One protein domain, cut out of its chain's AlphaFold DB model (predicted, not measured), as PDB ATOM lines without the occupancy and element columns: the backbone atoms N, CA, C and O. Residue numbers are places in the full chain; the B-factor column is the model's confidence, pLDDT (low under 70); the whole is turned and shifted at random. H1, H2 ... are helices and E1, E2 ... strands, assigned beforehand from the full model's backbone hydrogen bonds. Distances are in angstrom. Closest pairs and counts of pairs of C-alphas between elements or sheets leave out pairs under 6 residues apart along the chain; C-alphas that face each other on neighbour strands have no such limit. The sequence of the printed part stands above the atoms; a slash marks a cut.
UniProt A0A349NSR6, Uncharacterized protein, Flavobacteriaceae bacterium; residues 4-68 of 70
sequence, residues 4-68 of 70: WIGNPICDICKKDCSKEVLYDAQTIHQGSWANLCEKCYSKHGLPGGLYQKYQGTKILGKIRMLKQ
ATOM      1  N   TRP A   4      23.442 -45.725  18.514       88.75
ATOM      2  CA  TRP A   4      24.636 -45.283  19.222       88.75
ATOM      3  C   TRP A   4      25.872 -45.580  18.383       88.75
ATOM      4  O   TRP A   4      26.100 -46.718  17.977       88.75
ATOM      5  N   ILE A   5      26.665 -44.539  18.137       86.56
ATOM      6  CA  ILE A   5      27.838 -44.577  17.248       86.56
ATOM      7  C   ILE A   5      29.144 -44.711  18.068       86.56
ATOM      8  O   ILE A   5      30.230 -44.835  17.511       86.56
ATOM      9  N   GLY A   6      29.056 -44.704  19.403       87.88
ATOM     10  CA  GLY A   6      30.209 -44.842  20.293       87.88
ATOM     11  C   GLY A   6      30.698 -46.285  20.467       87.88
ATOM     12  O   GLY A   6      30.065 -47.249  20.033       87.88
ATOM     13  N   ASN A   7      31.832 -46.431  21.155       91.38
ATOM     14  CA  ASN A   7      32.422 -47.727  21.480       91.38
ATOM     15  C   ASN A   7      31.588 -48.443  22.565       91.38
ATOM     16  O   ASN A   7      31.426 -47.877  23.647       91.38
ATOM     17  N   PRO A   8      31.079 -49.671  22.341       94.00
ATOM     18  CA  PRO A   8      30.266 -50.387  23.322       94.00
ATOM     19  C   PRO A   8      31.098 -51.030  24.442       94.00
ATOM     20  O   PRO A   8      30.755 -52.104  24.925       94.00
ATOM     21  N   ILE A   9      32.198 -50.409  24.861       96.75
ATOM     22  CA  ILE A   9      33.056 -50.906  25.936       96.75
ATOM     23  C   ILE A   9      32.749 -50.131  27.217       96.75
ATOM     24  O   ILE A   9      32.673 -48.908  27.212       96.75
ATOM     25  N   CYS A  10      32.601 -50.851  28.328       96.38
ATOM     26  CA  CYS A  10      32.438 -50.246  29.644       96.38
ATOM     27  C   CYS A  10      33.696 -49.452  30.031       96.38
ATOM     28  O   CYS A  10      34.790 -50.013  30.082       96.38
ATOM     29  N   ASP A  11      33.551 -48.183  30.394       95.69
ATOM     30  CA  ASP A  11      34.675 -47.306  30.728       95.69
ATOM     31  C   ASP A  11      35.408 -47.733  32.005       95.69
ATOM     32  O   ASP A  11      36.602 -47.464  32.140       95.69
ATOM     33  N   ILE A  12      34.736 -48.462  32.902       94.19
ATOM     34  CA  ILE A  12      35.303 -48.931  34.174       94.19
ATOM     35  C   ILE A  12      35.961 -50.302  34.013       94.19
ATOM     36  O   ILE A  12      37.171 -50.438  34.161       94.19
ATOM     37  N   CYS A  13      35.173 -51.339  33.709       96.50
ATOM     38  CA  CYS A  13      35.673 -52.718  33.684       96.50
ATOM     39  C   CYS A  13      36.174 -53.177  32.309       96.50
ATOM     40  O   CYS A  13      36.565 -54.332  32.167       96.50
ATOM     41  N   LYS A  14      36.126 -52.303  31.296       97.19
ATOM     42  CA  LYS A  14      36.573 -52.562  29.916       97.19
ATOM     43  C   LYS A  14      35.886 -53.748  29.227       97.19
ATOM     44  O   LYS A  14      36.364 -54.246  28.213       97.19
ATOM     45  N   LYS A  15      34.728 -54.173  29.740       97.19
ATOM     46  CA  LYS A  15      33.902 -55.223  29.138       97.19
ATOM     47  C   LYS A  15      33.235 -54.735  27.851       97.19
ATOM     48  O   LYS A  15      32.631 -53.666  27.847       97.19
ATOM     49  N   ASP A  16      33.266 -55.568  26.814       96.56
ATOM     50  CA  ASP A  16      32.475 -55.391  25.594       96.56
ATOM     51  C   ASP A  16      30.983 -55.681  25.861       96.56
ATOM     52  O   ASP A  16      30.605 -56.773  26.293       96.56
ATOM     53  N   CYS A  17      30.141 -54.678  25.617       96.19
ATOM     54  CA  CYS A  17      28.693 -54.680  25.804       96.19
ATOM     55  C   CYS A  17      27.931 -54.755  24.467       96.19
ATOM     56  O   CYS A  17      26.720 -54.565  24.442       96.19
ATOM     57  N   SER A  18      28.594 -55.074  23.351       93.94
ATOM     58  CA  SER A  18      27.981 -55.237  22.021       93.94
ATOM     59  C   SER A  18      26.913 -56.334  21.950       93.94
ATOM     60  O   SER A  18      26.164 -56.411  20.980       93.94
ATOM     61  N   LYS A  19      26.822 -57.201  22.961       93.50
ATOM     62  CA  LYS A  19      25.794 -58.248  23.087       93.50
ATOM     63  C   LYS A  19      24.950 -58.108  24.356       93.50
ATOM     64  O   LYS A  19      24.156 -58.991  24.661       93.50
ATOM     65  N   GLU A  20      25.128 -57.021  25.099       93.44
ATOM     66  CA  GLU A  20      24.476 -56.765  26.382       93.44
ATOM     67  C   GLU A  20      23.882 -55.349  26.405       93.44
ATOM     68  O   GLU A  20      23.909 -54.629  25.405       93.44
ATOM     69  N   VAL A  21      23.307 -54.955  27.543       94.88
ATOM     70  CA  VAL A  21      22.849 -53.580  27.748       94.88
ATOM     71  C   VAL A  21      24.041 -52.696  28.105       94.88
ATOM     72  O   VAL A  21      24.757 -52.955  29.076       94.88
ATOM     73  N   LEU A  22      24.210 -51.625  27.337       96.31
ATOM     74  CA  LEU A  22      25.105 -50.520  27.636       96.31
ATOM     75  C   LEU A  22      24.288 -49.347  28.178       96.31
ATOM     76  O   LEU A  22      23.305 -48.927  27.565       96.31
ATOM     77  N   TYR A  23      24.708 -48.821  29.318       95.19
ATOM     78  CA  TYR A  23      24.178 -47.601  29.903       95.19
ATOM     79  C   TYR A  23      25.100 -46.451  29.530       95.19
ATOM     80  O   TYR A  23      26.269 -46.467  29.896       95.19
ATOM     81  N   ASP A  24      24.572 -45.456  28.836       94.12
ATOM     82  CA  ASP A  24      25.172 -44.126  28.781       94.12
ATOM     83  C   ASP A  24      24.546 -43.337  29.933       94.12
ATOM     84  O   ASP A  24      23.329 -43.135  29.936       94.12
ATOM     85  N   ALA A  25      25.315 -43.033  30.980       93.50
ATOM     86  CA  ALA A  25      24.769 -42.502  32.231       93.50
ATOM     87  C   ALA A  25      25.743 -41.575  32.957       93.50
ATOM     88  O   ALA A  25      26.956 -41.779  32.910       93.50
ATOM     89  N   GLN A  26      25.211 -40.615  33.721       94.00
ATOM     90  CA  GLN A  26      26.021 -39.860  34.683       94.00
ATOM     91  C   GLN A  26      26.500 -40.735  35.847       94.00
ATOM     92  O   GLN A  26      25.773 -41.610  36.328       94.00
ATOM     93  N   THR A  27      27.710 -40.461  36.335       92.56
ATOM     94  CA  THR A  27      28.334 -41.182  37.455       92.56
ATOM     95  C   THR A  27      28.274 -40.412  38.778       92.56
ATOM     96  O   THR A  27      28.328 -39.184  38.798       92.56
ATOM     97  N   ILE A  28      28.225 -41.126  39.908       89.56
ATOM     98  CA  ILE A  28      28.142 -40.529  41.259       89.56
ATOM     99  C   ILE A  28      29.403 -39.776  41.696       89.56
ATOM    100  O   ILE A  28      29.320 -38.874  42.523       89.56
ATOM    101  N   HIS A  29      30.576 -40.158  41.189       76.31
ATOM    102  CA  HIS A  29      31.846 -39.605  41.669       76.31
ATOM    103  C   HIS A  29      32.254 -38.325  40.941       76.31
ATOM    104  O   HIS A  29      33.002 -37.527  41.495       76.31
ATOM    105  N   GLN A  30      31.799 -38.142  39.700       68.69
ATOM    106  CA  GLN A  30      32.265 -37.053  38.840       68.69
ATOM    107  C   GLN A  30      31.129 -36.277  38.165       68.69
ATOM    108  O   GLN A  30      31.393 -35.234  37.575       68.69
ATOM    109  N   GLY A  31      29.885 -36.780  38.178       76.50
ATOM    110  CA  GLY A  31      28.777 -36.225  37.388       76.50
ATOM    111  C   GLY A  31      28.969 -36.346  35.868       76.50
ATOM    112  O   GLY A  31      28.076 -35.996  35.099       76.50
ATOM    113  N   SER A  32      30.121 -36.856  35.423       87.06
ATOM    114  CA  SER A  32      30.448 -37.110  34.027       87.06
ATOM    115  C   SER A  32      29.627 -38.276  33.489       87.06
ATOM    116  O   SER A  32      29.300 -39.218  34.220       87.06
ATOM    117  N   TRP A  33      29.301 -38.199  32.199       91.75
ATOM    118  CA  TRP A  33      28.709 -39.303  31.455       91.75
ATOM    119  C   TRP A  33      29.761 -40.378  31.186       91.75
ATOM    120  O   TRP A  33      30.903 -40.058  30.850       91.75
ATOM    121  N   ALA A  34      29.368 -41.638  31.338       93.62
ATOM    122  CA  ALA A  34      30.206 -42.795  31.071       93.62
ATOM    123  C   ALA A  34      29.395 -43.931  30.441       93.62
ATOM    124  O   ALA A  34      28.205 -44.104  30.721       93.62
ATOM    125  N   ASN A  35      30.090 -44.751  29.657       95.25
ATOM    126  CA  ASN A  35      29.590 -46.005  29.116       95.25
ATOM    127  C   ASN A  35      29.747 -47.098  30.174       95.25
ATOM    128  O   ASN A  35      30.860 -47.478  30.536       95.25
ATOM    129  N   LEU A  36      28.645 -47.632  30.685       95.06
ATOM    130  CA  LEU A  36      28.645 -48.580  31.791       95.06
ATOM    131  C   LEU A  36      27.910 -49.860  31.398       95.06
ATOM    132  O   LEU A  36      26.791 -49.831  30.891       95.06
ATOM    133  N   CYS A  37      28.508 -51.014  31.690       96.75
ATOM    134  CA  CYS A  37      27.736 -52.255  31.733       96.75
ATOM    135  C   CYS A  37      26.788 -52.231  32.942       96.75
ATOM    136  O   CYS A  37      27.014 -51.490  33.901       96.75
ATOM    137  N   GLU A  38      25.772 -53.089  32.953       95.19
ATOM    138  CA  GLU A  38      24.760 -53.127  34.019       95.19
ATOM    139  C   GLU A  38      25.351 -53.211  35.440       95.19
ATOM    140  O   GLU A  38      24.920 -52.491  36.342       95.19
ATOM    141  N   LYS A  39      26.402 -54.019  35.635       96.31
ATOM    142  CA  LYS A  39      27.087 -54.160  36.934       96.31
ATOM    143  C   LYS A  39      27.848 -52.903  37.364       96.31
ATOM    144  O   LYS A  39      28.000 -52.664  38.557       96.31
ATOM    145  N   CYS A  40      28.395 -52.148  36.415       95.75
ATOM    146  CA  CYS A  40      29.098 -50.900  36.708       95.75
ATOM    147  C   CYS A  40      28.104 -49.754  36.900       95.75
ATOM    148  O   CYS A  40      28.302 -48.933  37.790       95.75
ATOM    149  N   TYR A  41      27.008 -49.743  36.139       95.25
ATOM    150  CA  TYR A  41      25.915 -48.797  36.320       95.25
ATOM    151  C   TYR A  41      25.290 -48.920  37.714       95.25
ATOM    152  O   TYR A  41      25.127 -47.913  38.389       95.25
ATOM    153  N   SER A  42      25.031 -50.132  38.211       94.06
ATOM    154  CA  SER A  42      24.451 -50.303  39.553       94.06
ATOM    155  C   SER A  42      25.355 -49.834  40.700       94.06
ATOM    156  O   SER A  42      24.853 -49.507  41.771       94.06
ATOM    157  N   LYS A  43      26.677 -49.799  40.493       94.19
ATOM    158  CA  LYS A  43      27.661 -49.379  41.506       94.19
ATOM    159  C   LYS A  43      28.052 -47.908  41.411       94.19
ATOM    160  O   LYS A  43      28.350 -47.298  42.430       94.19
ATOM    161  N   HIS A  44      28.119 -47.376  40.194       93.25
ATOM    162  CA  HIS A  44      28.720 -46.070  39.917       93.25
ATOM    163  C   HIS A  44      27.775 -45.106  39.198       93.25
ATOM    164  O   HIS A  44      28.070 -43.914  39.138       93.25
ATOM    165  N   GLY A  45      26.669 -45.598  38.638       93.81
ATOM    166  CA  GLY A  45      25.649 -44.774  38.002       93.81
ATOM    167  C   GLY A  45      24.881 -43.959  39.035       93.81
ATOM    168  O   GLY A  45      24.638 -44.419  40.151       93.81
ATOM    169  N   LEU A  46      24.514 -42.736  38.664       91.19
ATOM    170  CA  LEU A  46      23.769 -41.824  39.523       91.19
ATOM    171  C   LEU A  46      22.347 -42.365  39.792       91.19
ATOM    172  O   LEU A  46      21.563 -42.491  38.844       91.19
ATOM    173  N   PRO A  47      21.970 -42.672  41.052       82.69
ATOM    174  CA  PRO A  47      20.624 -43.142  41.378       82.69
ATOM    175  C   PRO A  47      19.565 -42.101  41.002       82.69
ATOM    176  O   PRO A  47      19.697 -40.929  41.340       82.69
ATOM    177  N   GLY A  48      18.522 -42.518  40.278       79.56
ATOM    178  CA  GLY A  48      17.498 -41.598  39.758       79.56
ATOM    179  C   GLY A  48      17.999 -40.626  38.678       79.56
ATOM    180  O   GLY A  48      17.241 -39.759  38.250       79.56
ATOM    181  N   GLY A  49      19.254 -40.765  38.238       75.81
ATOM    182  CA  GLY A  49      19.882 -39.910  37.240       75.81
ATOM    183  C   GLY A  49      19.391 -40.158  35.814       75.81
ATOM    184  O   GLY A  49      18.684 -41.123  35.513       75.81
ATOM    185  N   LEU A  50      19.800 -39.264  34.914       86.00
ATOM    186  CA  LEU A  50      19.550 -39.385  33.482       86.00
ATOM    187  C   LEU A  50      20.463 -40.462  32.886       86.00
ATOM    188  O   LEU A  50      21.683 -40.405  33.042       86.00
ATOM    189  N   TYR A  51      19.856 -41.427  32.199       92.69
ATOM    190  CA  TYR A  51      20.574 -42.442  31.440       92.69
ATOM    191  C   TYR A  51      19.804 -42.850  30.184       92.69
ATOM    192  O   TYR A  51      18.575 -42.731  30.095       92.69
ATOM    193  N   GLN A  52      20.535 -43.417  29.232       93.56
ATOM    194  CA  GLN A  52      20.003 -44.068  28.048       93.56
ATOM    195  C   GLN A  52      20.513 -45.507  28.027       93.56
ATOM    196  O   GLN A  52      21.686 -45.775  28.271       93.56
ATOM    197  N   LYS A  53      19.611 -46.446  27.733       94.19
ATOM    198  CA  LYS A  53      19.956 -47.852  27.521       94.19
ATOM    199  C   LYS A  53      20.120 -48.114  26.040       94.19
ATOM    200  O   LYS A  53      19.258 -47.727  25.249       94.19
ATOM    201  N   TYR A  54      21.176 -48.829  25.692       95.31
ATOM    202  CA  TYR A  54      21.438 -49.310  24.349       95.31
ATOM    203  C   TYR A  54      21.660 -50.816  24.374       95.31
ATOM    204  O   TYR A  54      22.222 -51.341  25.330       95.31
ATOM    205  N   GLN A  55      21.251 -51.511  23.317       94.19
ATOM    206  CA  GLN A  55      21.520 -52.937  23.154       94.19
ATOM    207  C   GLN A  55      21.994 -53.230  21.739       94.19
ATOM    208  O   GLN A  55      21.467 -52.693  20.761       94.19
ATOM    209  N   GLY A  56      22.991 -54.101  21.636       93.44
ATOM    210  CA  GLY A  56      23.502 -54.532  20.350       93.44
ATOM    211  C   GLY A  56      22.515 -55.430  19.622       93.44
ATOM    212  O   GLY A  56      22.090 -56.466  20.131       93.44
ATOM    213  N   THR A  57      22.168 -55.033  18.403       91.81
ATOM    214  CA  THR A  57      21.308 -55.788  17.491       91.81
ATOM    215  C   THR A  57      22.081 -56.095  16.220       91.81
ATOM    216  O   THR A  57      22.782 -55.237  15.678       91.81
ATOM    217  N   LYS A  58      21.960 -57.329  15.723       91.94
ATOM    218  CA  LYS A  58      22.587 -57.731  14.463       91.94
ATOM    219  C   LYS A  58      21.723 -57.266  13.291       91.94
ATOM    220  O   LYS A  58      20.637 -57.793  13.078       91.94
ATOM    221  N   ILE A  59      22.228 -56.316  12.509       89.31
ATOM    222  CA  ILE A  59      21.577 -55.779  11.311       89.31
ATOM    223  C   ILE A  59      22.510 -56.003  10.126       89.31
ATOM    224  O   ILE A  59      23.636 -55.502  10.114       89.31
ATOM    225  N   LEU A  60      22.051 -56.767   9.128       90.25
ATOM    226  CA  LEU A  60      22.809 -57.060   7.901       90.25
ATOM    227  C   LEU A  60      24.247 -57.543   8.188       90.25
ATOM    228  O   LEU A  60      25.214 -57.100   7.575       90.25
ATOM    229  N   GLY A  61      24.399 -58.419   9.186       89.25
ATOM    230  CA  GLY A  61      25.692 -58.995   9.566       89.25
ATOM    231  C   GLY A  61      26.561 -58.138  10.494       89.25
ATOM    232  O   GLY A  61      27.519 -58.670  11.048       89.25
ATOM    233  N   LYS A  62      26.220 -56.866  10.733       89.44
ATOM    234  CA  LYS A  62      26.949 -55.964  11.644       89.44
ATOM    235  C   LYS A  62      26.183 -55.767  12.951       89.44
ATOM    236  O   LYS A  62      24.955 -55.747  12.947       89.44
ATOM    237  N   ILE A  63      26.896 -55.619  14.067       91.19
ATOM    238  CA  ILE A  63      26.276 -55.251  15.348       91.19
ATOM    239  C   ILE A  63      26.138 -53.729  15.401       91.19
ATOM    240  O   ILE A  63      27.117 -53.017  15.191       91.19
ATOM    241  N   ARG A  64      24.926 -53.246  15.686       93.38
ATOM    242  CA  ARG A  64      24.621 -51.831  15.936       93.38
ATOM    243  C   ARG A  64      23.992 -51.687  17.312       93.38
ATOM    244  O   ARG A  64      23.109 -52.468  17.664       93.38
ATOM    245  N   MET A  65      24.439 -50.704  18.082       94.75
ATOM    246  CA  MET A  65      23.877 -50.412  19.399       94.75
ATOM    247  C   MET A  65      22.645 -49.529  19.223       94.75
ATOM    248  O   MET A  65      22.741 -48.416  18.716       94.75
ATOM    249  N   LEU A  66      21.475 -50.017  19.620       94.50
ATOM    250  CA  LEU A  66      20.210 -49.312  19.427       94.50
ATOM    251  C   LEU A  66      19.620 -48.907  20.765       94.50
ATOM    252  O   LEU A  66      19.619 -49.702  21.705       94.50
ATOM    253  N   LYS A  67      19.109 -47.676  20.844       93.50
ATOM    254  CA  LYS A  67      18.433 -47.185  22.044       93.50
ATOM    255  C   LYS A  67      17.221 -48.067  22.343       93.50
ATOM    256  O   LYS A  67      16.379 -48.255  21.466       93.50
ATOM    257  N   GLN A  68      17.115 -48.542  23.578       89.31
ATOM    258  CA  GLN A  68      15.906 -49.186  24.074       89.31
ATOM    259  C   GLN A  68      14.857 -48.108  24.385       89.31
ATOM    260  O   GLN A  68      15.113 -47.174  25.155       89.31
TER     261      GLN A  68
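This is residues 4 to 68 of the 70 residues of an uncharacterized protein of Flavobacteriaceae bacterium (UniProt A0A349NSR6). A curled sheet of two hairpins side by side, E1 with E2 and E3 with E4, has the short helix H1 over one face at its E2 and E1 end. A long loop, residues 4 to 20, comes before the sheet, and the two hairpin turns lie at opposite ends of the longest axis. The 65 printed residues hold four named strands and one named helix, in the order E1, E2, H1, E3, E4; the sheet order is E2, E1, E3, E4, all antiparallel, and the class is mixed. The whole is compact, with a radius of gyration of the C-alphas of 11.5 A, yet elongated, spanning 39 by 20 by 16 A.

Residues 4 to 20 form no named element. E1, residues 21 to 26, begins at C-alpha 21 (22.849, -53.580, 27.748) and is 15.7 A long. E2 is residues 33 to 37, 13.0 A, and H1 is residues 38 to 44, 10.0 A. E3, residues 51 to 59, is the longest strand, 24.2 A. E4, residues 62 to 67, is 16.1 A long and ends at C-alpha 67 (18.433, -47.185, 22.044).

The sheet is strongly twisted, with E2 and E4 as edge strands. In the hairpin E1 and E2, N 23 and O 36 are 2.8 A apart, within hydrogen-bond range. Between E1 and E3, N 24 and O 52 are at 3.0 A; in the hairpin E3 and E4, N 57 and O 64 are at 2.8 A. H1 is on the sheet at a height of 8.6 A, over E2 and, only just, with 3 C-alphas, over E1. It runs along the strands, at 15 degrees to E2 on the local plane. The closest C-alphas of E1 and H1, those of Val 21 and Glu 38, are 6.6 A apart. E2, H1 and E3 form a split strand-helix-strand unit, two strands running the same way with E1 between them, and its crossover is right-handed. In H1, 2 of 3 O i to N i+4 pairs are within hydrogen-bond range.

The C-alphas farthest apart, those of His 29 and Leu 60, are 39.1 A apart. The printed part has no cut, and no link is long. The mean pLDDT of the printed part is 91.7; residue 30 alone is under 70.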